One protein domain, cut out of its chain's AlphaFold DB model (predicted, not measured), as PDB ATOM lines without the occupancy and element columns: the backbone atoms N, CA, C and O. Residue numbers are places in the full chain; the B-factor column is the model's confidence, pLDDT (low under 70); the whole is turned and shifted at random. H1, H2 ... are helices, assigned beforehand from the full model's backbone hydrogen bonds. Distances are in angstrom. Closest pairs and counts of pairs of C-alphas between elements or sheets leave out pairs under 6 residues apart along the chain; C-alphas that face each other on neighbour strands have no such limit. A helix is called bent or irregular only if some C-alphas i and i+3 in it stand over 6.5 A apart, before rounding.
ATOM      1  N   ASP A  98     198.646 105.189 185.713       49.25
ATOM      2  CA  ASP A  98     198.302 106.601 185.956       49.25
ATOM      3  C   ASP A  98     199.357 107.604 185.459       49.25
ATOM      4  O   ASP A  98     199.003 108.742 185.148       49.25
ATOM      5  N   ASN A  99     200.621 107.199 185.287       53.16
ATOM      6  CA  ASN A  99     201.672 108.118 184.826       53.16
ATOM      7  C   ASN A  99     201.524 108.503 183.346       53.16
ATOM      8  O   ASN A  99     201.581 109.686 183.021       53.16
ATOM      9  N   GLU A 100     201.245 107.553 182.447       53.84
ATOM     10  CA  GLU A 100     201.177 107.841 181.003       53.84
ATOM     11  C   GLU A 100     200.056 108.835 180.651       53.84
ATOM     12  O   GLU A 100     200.229 109.727 179.816       53.84
ATOM     13  N   LYS A 101     198.900 108.738 181.325       57.59
ATOM     14  CA  LYS A 101     197.779 109.671 181.117       57.59
ATOM     15  C   LYS A 101     198.082 111.066 181.655       57.59
ATOM     16  O   LYS A 101     197.679 112.052 181.037       57.59
ATOM     17  N   GLN A 102     198.784 111.164 182.784       60.34
ATOM     18  CA  GLN A 102     199.210 112.448 183.336       60.34
ATOM     19  C   GLN A 102     200.238 113.124 182.423       60.34
ATOM     20  O   GLN A 102     200.049 114.282 182.060       60.34
ATOM     21  N   GLU A 103     201.255 112.391 181.965       63.19
ATOM     22  CA  GLU A 103     202.275 112.894 181.035       63.19
ATOM     23  C   GLU A 103     201.670 113.390 179.714       63.19
ATOM     24  O   GLU A 103     202.033 114.460 179.222       63.19
ATOM     25  N   THR A 104     200.669 112.675 179.190       70.44
ATOM     26  CA  THR A 104     199.921 113.082 177.991       70.44
ATOM     27  C   THR A 104     199.191 114.415 178.193       70.44
ATOM     28  O   THR A 104     199.246 115.298 177.337       70.44
ATOM     29  N   ASN A 105     198.523 114.591 179.337       73.75
ATOM     30  CA  ASN A 105     197.796 115.824 179.643       73.75
ATOM     31  C   ASN A 105     198.741 117.024 179.802       73.75
ATOM     32  O   ASN A 105     198.420 118.120 179.336       73.75
ATOM     33  N   TYR A 106     199.916 116.822 180.408       83.31
ATOM     34  CA  TYR A 106     200.929 117.873 180.518       83.31
ATOM     35  C   TYR A 106     201.503 118.259 179.153       83.31
ATOM     36  O   TYR A 106     201.593 119.446 178.856       83.31
ATOM     37  N   ALA A 107     201.803 117.292 178.284       84.31
ATOM     38  CA  ALA A 107     202.316 117.581 176.949       84.31
ATOM     39  C   ALA A 107     201.300 118.308 176.055       84.31
ATOM     40  O   ALA A 107     201.674 119.193 175.289       84.31
ATOM     41  N   ILE A 108     200.006 117.987 176.162       87.38
ATOM     42  CA  ILE A 108     198.956 118.717 175.437       87.38
ATOM     43  C   ILE A 108     198.892 120.172 175.909       87.38
ATOM     44  O   ILE A 108     198.866 121.082 175.080       87.38
ATOM     45  N   LYS A 109     198.891 120.401 177.227       88.00
ATOM     46  CA  LYS A 109     198.919 121.756 177.791       88.00
ATOM     47  C   LYS A 109     200.141 122.525 177.289       88.00
ATOM     48  O   LYS A 109     199.997 123.614 176.737       88.00
ATOM     49  N   ASP A 110     201.316 121.926 177.428       88.75
ATOM     50  CA  ASP A 110     202.592 122.520 177.042       88.75
ATOM     51  C   ASP A 110     202.626 122.849 175.550       88.75
ATOM     52  O   ASP A 110     203.090 123.916 175.161       88.75
ATOM     53  N   PHE A 111     202.054 121.988 174.708       90.56
ATOM     54  CA  PHE A 111     201.930 122.233 173.279       90.56
ATOM     55  C   PHE A 111     201.116 123.492 172.959       90.56
ATOM     56  O   PHE A 111     201.496 124.234 172.055       90.56
ATOM     57  N   PHE A 112     200.026 123.766 173.685       89.44
ATOM     58  CA  PHE A 112     199.228 124.981 173.485       89.44
ATOM     59  C   PHE A 112     199.917 126.259 173.973       89.44
ATOM     60  O   PHE A 112     199.607 127.333 173.457       89.44
ATOM     61  N   GLU A 113     200.854 126.151 174.914       90.19
ATOM     62  CA  GLU A 113     201.677 127.275 175.372       90.19
ATOM     63  C   GLU A 113     202.778 127.645 174.356       90.19
ATOM     64  O   GLU A 113     203.287 128.767 174.380       90.19
ATOM     65  N   LEU A 114     203.125 126.748 173.420       88.94
ATOM     66  CA  LEU A 114     204.142 127.021 172.401       88.94
ATOM     67  C   LEU A 114     203.659 128.031 171.334       88.94
ATOM     68  O   LEU A 114     202.525 127.949 170.839       88.94
ATOM     69  N   PRO A 115     204.551 128.923 170.853       89.50
ATOM     70  CA  PRO A 115     204.294 129.769 169.692       89.50
ATOM     71  C   PRO A 115     203.817 128.975 168.470       89.50
ATOM     72  O   PRO A 115     204.265 127.857 168.203       89.50
ATOM     73  N   THR A 116     202.947 129.579 167.654       86.38
ATOM     74  CA  THR A 116     202.384 128.947 166.444       86.38
ATOM     75  C   THR A 116     203.453 128.398 165.492       86.38
ATOM     76  O   THR A 116     203.249 127.345 164.888       86.38
ATOM     77  N   SER A 117     204.607 129.063 165.385       86.12
ATOM     78  CA  SER A 117     205.741 128.606 164.572       86.12
ATOM     79  C   SER A 117     206.301 127.259 165.044       86.12
ATOM     80  O   SER A 117     206.597 126.391 164.223       86.12
ATOM     81  N   GLN A 118     206.408 127.053 166.356       88.12
ATOM     82  CA  GLN A 118     206.903 125.810 166.945       88.12
ATOM     83  C   GLN A 118     205.859 124.700 166.872       88.12
ATOM     84  O   GLN A 118     206.207 123.575 166.525       88.12
ATOM     85  N   ARG A 119     204.575 125.017 167.073       89.19
ATOM     86  CA  ARG A 119     203.482 124.053 166.854       89.19
ATOM     87  C   ARG A 119     203.464 123.521 165.419       89.19
ATOM     88  O   ARG A 119     203.386 122.313 165.213       89.19
ATOM     89  N   HIS A 120     203.636 124.402 164.430       87.00
ATOM     90  CA  HIS A 120     203.786 123.998 163.027       87.00
ATOM     91  C   HIS A 120     205.050 123.169 162.786       87.00
ATOM     92  O   HIS A 120     205.020 122.205 162.023       87.00
ATOM     93  N   ARG A 121     206.159 123.506 163.450       87.12
ATOM     94  CA  ARG A 121     207.405 122.740 163.347       87.12
ATOM     95  C   ARG A 121     207.253 121.325 163.904       87.12
ATOM     96  O   ARG A 121     207.712 120.391 163.258       87.12
ATOM     97  N   ILE A 122     206.584 121.158 165.044       88.06
ATOM     98  CA  ILE A 122     206.264 119.843 165.623       88.06
ATOM     99  C   ILE A 122     205.389 119.039 164.656       88.06
ATOM    100  O   ILE A 122     205.707 117.890 164.363       88.06
ATOM    101  N   ALA A 123     204.344 119.656 164.095       87.06
ATOM    102  CA  ALA A 123     203.487 119.005 163.107       87.06
ATOM    103  C   ALA A 123     204.266 118.548 161.863       87.06
ATOM    104  O   ALA A 123     204.050 117.442 161.375       87.06
ATOM    105  N   GLY A 124     205.193 119.376 161.375       85.06
ATOM    106  CA  GLY A 124     206.060 119.036 160.246       85.06
ATOM    107  C   GLY A 124     207.040 117.905 160.563       85.06
ATOM    108  O   GLY A 124     207.210 117.006 159.748       85.06
ATOM    109  N   LEU A 125     207.645 117.909 161.756       87.25
ATOM    110  CA  LEU A 125     208.558 116.846 162.200       87.25
ATOM    111  C   LEU A 125     207.854 115.492 162.320       87.25
ATOM    112  O   LEU A 125     208.431 114.476 161.950       87.25
ATOM    113  N   LEU A 126     206.601 115.491 162.775       87.06
ATOM    114  CA  LEU A 126     205.773 114.289 162.868       87.06
ATOM    115  C   LEU A 126     205.063 113.943 161.545       87.06
ATOM    116  O   LEU A 126     204.284 112.996 161.499       87.06
ATOM    117  N   SER A 127     205.314 114.695 160.465       83.50
ATOM    118  CA  SER A 127     204.660 114.529 159.156       83.50
ATOM    119  C   SER A 127     203.121 114.534 159.229       83.50
ATOM    120  O   SER A 127     202.449 113.841 158.472       83.50
ATOM    121  N   LEU A 128     202.556 115.327 160.147       83.19
ATOM    122  CA  LEU A 128     201.115 115.413 160.423       83.19
ATOM    123  C   LEU A 128     200.408 116.542 159.663       83.19
ATOM    124  O   LEU A 128     199.236 116.806 159.928       83.19
ATOM    125  N   VAL A 129     201.122 117.244 158.780       78.06
ATOM    126  CA  VAL A 129     200.604 118.380 158.009       78.06
ATOM    127  C   VAL A 129     200.011 117.875 156.699       78.06
ATOM    128  O   VAL A 129     200.725 117.299 155.880       78.06
ATOM    129  N   GLU A 130     198.727 118.135 156.479       79.94
ATOM    130  CA  GLU A 130     198.046 117.868 155.212       79.94
ATOM    131  C   GLU A 130     197.786 119.183 154.460       79.94
ATOM    132  O   GLU A 130     197.584 120.239 155.061       79.94
ATOM    133  N   GLU A 131     197.750 119.143 153.122       66.44
ATOM    134  CA  GLU A 131     197.551 120.346 152.290       66.44
ATOM    135  C   GLU A 131     196.214 121.059 152.570       66.44
ATOM    136  O   GLU A 131     196.127 122.285 152.452       66.44
ATOM    137  N   ASN A 132     195.198 120.309 153.012       71.00
ATOM    138  CA  ASN A 132     193.882 120.835 153.378       71.00
ATOM    139  C   ASN A 132     193.877 121.631 154.694       71.00
ATOM    140  O   ASN A 132     192.962 122.427 154.918       71.00
ATOM    141  N   ASP A 133     194.894 121.478 155.546       74.38
ATOM    142  CA  ASP A 133     194.953 122.156 156.846       74.38
ATOM    143  C   ASP A 133     195.286 123.646 156.720       74.38
ATOM    144  O   ASP A 133     195.183 124.401 157.684       74.38
ATOM    145  N   ASN A 134     195.680 124.108 155.533       73.00
ATOM    146  CA  ASN A 134     196.069 125.499 155.324       73.00
ATOM    147  C   ASN A 134     194.903 126.485 155.488       73.00
ATOM    148  O   ASN A 134     195.141 127.658 155.775       73.00
ATOM    149  N   HIS A 135     193.659 126.020 155.335       76.81
ATOM    150  CA  HIS A 135     192.457 126.860 155.346       76.81
ATOM    151  C   HIS A 135     191.765 126.976 156.711       76.81
ATOM    152  O   HIS A 135     190.845 127.781 156.848       76.81
ATOM    153  N   ILE A 136     192.187 126.195 157.707       83.94
ATOM    154  CA  ILE A 136     191.595 126.197 159.053       83.94
ATOM    155  C   ILE A 136     192.371 127.102 160.012       83.94
ATOM    156  O   ILE A 136     193.561 127.371 159.807       83.94
ATOM    157  N   SER A 137     191.694 127.559 161.069       83.44
ATOM    158  CA  SER A 137     192.298 128.427 162.082       83.44
ATOM    159  C   SER A 137     193.425 127.719 162.848       83.44
ATOM    160  O   SER A 137     193.443 126.494 162.967       83.44
ATOM    161  N   ASP A 138     194.362 128.489 163.409       80.88
ATOM    162  CA  ASP A 138     195.505 127.944 164.162       80.88
ATOM    163  C   ASP A 138     195.076 127.056 165.342       80.88
ATOM    164  O   ASP A 138     195.730 126.057 165.646       80.88
ATOM    165  N   LEU A 139     193.970 127.410 166.006       83.12
ATOM    166  CA  LEU A 139     193.430 126.647 167.130       83.12
ATOM    167  C   LEU A 139     192.883 125.290 166.671       83.12
ATOM    168  O   LEU A 139     193.188 124.261 167.268       83.12
ATOM    169  N   GLU A 140     192.099 125.275 165.593       85.25
ATOM    170  CA  GLU A 140     191.563 124.037 165.017       85.25
ATOM    171  C   GLU A 140     192.683 123.141 164.494       85.25
ATOM    172  O   GLU A 140     192.661 121.930 164.707       85.25
ATOM    173  N   ARG A 141     193.708 123.738 163.885       85.00
ATOM    174  CA  ARG A 141     194.888 123.024 163.399       85.00
ATOM    175  C   ARG A 141     195.651 122.349 164.534       85.00
ATOM    176  O   ARG A 141     196.018 121.186 164.410       85.00
ATOM    177  N   ALA A 142     195.835 123.042 165.657       85.69
ATOM    178  CA  ALA A 142     196.442 122.470 166.856       85.69
ATOM    179  C   ALA A 142     195.646 121.260 167.383       85.69
ATOM    180  O   ALA A 142     196.238 120.228 167.696       85.69
ATOM    181  N   ASN A 143     194.313 121.346 167.400       87.62
ATOM    182  CA  ASN A 143     193.453 120.220 167.780       87.62
ATOM    183  C   ASN A 143     193.565 119.039 166.803       87.62
ATOM    184  O   ASN A 143     193.630 117.888 167.233       87.62
ATOM    185  N   LEU A 144     193.625 119.302 165.494       88.06
ATOM    186  CA  LEU A 144     193.829 118.246 164.498       88.06
ATOM    187  C   LEU A 144     195.172 117.546 164.673       88.06
ATOM    188  O   LEU A 144     195.219 116.321 164.593       88.06
ATOM    189  N   ILE A 145     196.241 118.291 164.959       87.62
ATOM    190  CA  ILE A 145     197.562 117.713 165.226       87.62
ATOM    191  C   ILE A 145     197.476 116.738 166.405       87.62
ATOM    192  O   ILE A 145     197.903 115.598 166.259       87.62
ATOM    193  N   ILE A 146     196.859 117.127 167.525       88.44
ATOM    194  CA  ILE A 146     196.696 116.250 168.700       88.44
ATOM    195  C   ILE A 146     195.900 114.988 168.339       88.44
ATOM    196  O   ILE A 146     196.318 113.871 168.650       88.44
ATOM    197  N   ASN A 147     194.787 115.143 167.621       87.00
ATOM    198  CA  ASN A 147     193.965 114.012 167.192       87.00
ATOM    199  C   ASN A 147     194.725 113.070 166.250       87.00
ATOM    200  O   ASN A 147     194.592 111.849 166.356       87.00
ATOM    201  N   ARG A 148     195.551 113.606 165.346       86.38
ATOM    202  CA  ARG A 148     196.396 112.802 164.458       86.38
ATOM    203  C   ARG A 148     197.553 112.136 165.206       86.38
ATOM    204  O   ARG A 148     197.871 110.996 164.885       86.38
ATOM    205  N   VAL A 149     198.148 112.778 166.213       88.81
ATOM    206  CA  VAL A 149     199.148 112.150 167.100       88.81
ATOM    207  C   VAL A 149     198.542 110.929 167.785       88.81
ATOM    208  O   VAL A 149     199.127 109.847 167.735       88.81
ATOM    209  N   ALA A 150     197.350 111.089 168.369       85.19
ATOM    210  CA  ALA A 150     196.623 110.002 169.015       85.19
ATOM    211  C   ALA A 150     196.260 108.885 168.020       85.19
ATOM    212  O   ALA A 150     196.435 107.708 168.320       85.19
ATOM    213  N   SER A 151     195.822 109.249 166.811       83.88
ATOM    214  CA  SER A 151     195.422 108.284 165.776       83.88
ATOM    215  C   SER A 151     196.601 107.502 165.183       83.88
ATOM    216  O   SER A 151     196.435 106.342 164.817       83.88
ATOM    217  N   ASN A 152     197.789 108.109 165.103       83.38
ATOM    218  CA  ASN A 152     199.007 107.486 164.570       83.38
ATOM    219  C   ASN A 152     199.898 106.854 165.655       83.38
ATOM    220  O   ASN A 152     200.983 106.369 165.346       83.38
ATOM    221  N   ASN A 153     199.456 106.856 166.918       84.38
ATOM    222  CA  ASN A 153     200.211 106.351 168.066       84.38
ATOM    223  C   ASN A 153     201.603 107.007 168.236       84.38
ATOM    224  O   ASN A 153     202.547 106.379 168.709       84.38
ATOM    225  N   LEU A 154     201.730 108.286 167.860       87.50
ATOM    226  CA  LEU A 154     202.983 109.064 167.901       87.50
ATOM    227  C   LEU A 154     203.153 109.844 169.214       87.50
ATOM    228  O   LEU A 154     203.857 110.851 169.277       87.50
ATOM    229  N   LEU A 155     202.469 109.411 170.271       85.19
ATOM    230  CA  LEU A 155     202.307 110.186 171.498       85.19
ATOM    231  C   LEU A 155     203.627 110.368 172.261       85.19
ATOM    232  O   LEU A 155     203.925 111.459 172.739       85.19
ATOM    233  N   ASN A 156     204.473 109.337 172.270       84.81
ATOM    234  CA  ASN A 156     205.806 109.409 172.871       84.81
ATOM    235  C   ASN A 156     206.717 110.402 172.133       84.81
ATOM    236  O   ASN A 156     207.381 111.224 172.762       84.81
ATOM    237  N   GLU A 157     206.729 110.363 170.798       86.94
ATOM    238  CA  GLU A 157     207.536 111.279 169.979       86.94
ATOM    239  C   GLU A 157     207.052 112.725 170.116       86.94
ATOM    240  O   GLU A 157     207.857 113.653 170.228       86.94
ATOM    241  N   PHE A 158     205.735 112.917 170.188       90.50
ATOM    242  CA  PHE A 158     205.120 114.207 170.461       90.50
ATOM    243  C   PHE A 158     205.548 114.774 171.822       90.50
ATOM    244  O   PHE A 158     206.026 115.908 171.875       90.50
ATOM    245  N   ASN A 159     205.467 113.984 172.898       88.25
ATOM    246  CA  ASN A 159     205.852 114.419 174.247       88.25
ATOM    247  C   ASN A 159     207.323 114.861 174.313       88.25
ATOM    248  O   ASN A 159     207.643 115.894 174.909       88.25
ATOM    249  N   VAL A 160     208.219 114.118 173.653       89.31
ATOM    250  CA  VAL A 160     209.648 114.457 173.570       89.31
ATOM    251  C   VAL A 160     209.861 115.781 172.834       89.31
ATOM    252  O   VAL A 160     210.609 116.639 173.308       89.31
ATOM    253  N   LEU A 161     209.197 115.977 171.690       90.06
ATOM    254  CA  LEU A 161     209.328 117.205 170.902       90.06
ATOM    255  C   LEU A 161     208.777 118.427 171.642       90.06
ATOM    256  O   LEU A 161     209.438 119.463 171.663       90.06
ATOM    257  N   VAL A 162     207.609 118.309 172.275       90.06
ATOM    258  CA  VAL A 162     207.005 119.397 173.058       90.06
ATOM    259  C   VAL A 162     207.916 119.797 174.216       90.06
ATOM    260  O   VAL A 162     208.214 120.979 174.376       90.06
ATOM    261  N   SER A 163     208.432 118.818 174.964       88.88
ATOM    262  CA  SER A 163     209.353 119.068 176.080       88.88
ATOM    263  C   SER A 163     210.625 119.778 175.615       88.88
ATOM    264  O   SER A 163     211.081 120.726 176.254       88.88
ATOM    265  N   LYS A 164     211.172 119.377 174.460       89.38
ATOM    266  CA  LYS A 164     212.350 120.015 173.867       89.38
ATOM    267  C   LYS A 164     212.103 121.491 173.538       89.38
ATOM    268  O   LYS A 164     212.890 122.338 173.943       89.38
ATOM    269  N   PHE A 165     211.016 121.805 172.833       88.00
ATOM    270  CA  PHE A 165     210.709 123.191 172.461       88.00
ATOM    271  C   PHE A 165     210.330 124.055 173.664       88.00
ATOM    272  O   PHE A 165     210.627 125.247 173.680       88.00
ATOM    273  N   LYS A 166     209.718 123.469 174.696       86.12
ATOM    274  CA  LYS A 166     209.425 124.179 175.941       86.12
ATOM    275  C   LYS A 166     210.698 124.591 176.682       86.12
ATOM    276  O   LYS A 166     210.770 125.722 177.149       86.12
ATOM    277  N   LEU A 167     211.705 123.714 176.739       84.25
ATOM    278  CA  LEU A 167     213.015 124.048 177.308       84.25
ATOM    279  C   LEU A 167     213.711 125.168 176.521       84.25
ATOM    280  O   LEU A 167     214.257 126.076 177.131       84.25
ATOM    281  N   GLU A 168     213.620 125.157 175.186       81.56
ATOM    282  CA  GLU A 168     214.194 126.207 174.323       81.56
ATOM    283  C   GLU A 168     213.541 127.597 174.505       81.56
ATOM    284  O   GLU A 168     214.148 128.594 174.132       81.56
ATOM    285  N   ASN A 169     212.324 127.684 175.060       72.50
ATOM    286  CA  ASN A 169     211.645 128.958 175.358       72.50
ATOM    287  C   ASN A 169     211.759 129.395 176.831       72.50
ATOM    288  O   ASN A 169     211.289 130.479 177.173       72.50
ATOM    289  N   GLY A 170     212.258 128.516 177.706       64.06
ATOM    290  CA  GLY A 170     212.358 128.740 179.151       64.06
ATOM    291  C   GLY A 170     213.705 129.299 179.621       64.06
ATOM    292  O   GLY A 170     213.845 129.560 180.816       64.06
TER     293      GLY A 170
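This is residues 98 to 170 of the 171 residues of an uncharacterized protein of Salmonella enterica subsp. arizonae (UniProt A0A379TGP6). Three helices, H2, H4 and H5, make a small bundle in which H2 and H4 run the same way and H5 runs opposite ways to both. H1 crosses H5 on one side of this bundle, and the short H3 lies at the other end of the longest axis, near H4. The printed part has 73 residues with five named helices, H1 to H5 in that order, and no named strand; the class is all helix. The whole is compact, with a radius of gyration of the C-alphas of 11.7 A, and its C-alphas span 36 by 28 by 18 A.

H1, residues 98 to 113, begins with C-alpha 98 at (198.302, 106.601, 185.956) and is 23.5 A from first to last C-alpha. H2, residues 116 to 125, is 14.2 A long. H3, residues 131 to 135, is 8.8 A long; it is neither bent nor irregular, but only just: C-alphas 132 and 135 are 6.5 A apart. H4, residues 138 to 151, begins with C-alpha 138 at (195.505, 127.944, 164.162) and is 19.7 A long. H5, residues 155 to 169, is 21.3 A long and ends with C-alpha 169 at (211.645, 128.958, 175.358).

In the bundle, H2 touches H5 at a steep tilt of 39 degrees, opposite ways, with the closest C-alphas, those of Ile 122 and Leu 161, 6.6 A apart. H2 and H4 only just touch, with 3 pairs of C-alphas within 8 A; the closest are those of Ala 123 and Ile 145, 6.4 A apart, and the tilt is a shallow 28 degrees, the same way. H4 and H5 are close but not clearly touching, with the C-alphas of Val 149 and Leu 155 closest at 5.8 A. H1 touches H5 at a steep tilt of 46 degrees, the same way; the closest C-alphas are those of Ala 107 and Asn 159, at 5.5 A. H3 is close to H4 but not clearly touching, with the C-alphas of Asp 133 and Arg 141 closest at 6.6 A, and is apart from H1, H2 and H5. In H1, H2, H4 and H5 every O i to N i+4 pair is within hydrogen-bond range; in H3 it is 0 of 1, and 0 of 2 O i to N i+3 pairs.

The two C-alphas farthest apart are those of Asp 98 and His 135, at 37.2 A. The printed part has no cut, and the four links between the helices are tight. The mean pLDDT of the printed part is 82.1; residues 98 to 103, residue 131 and residue 170 are under 70.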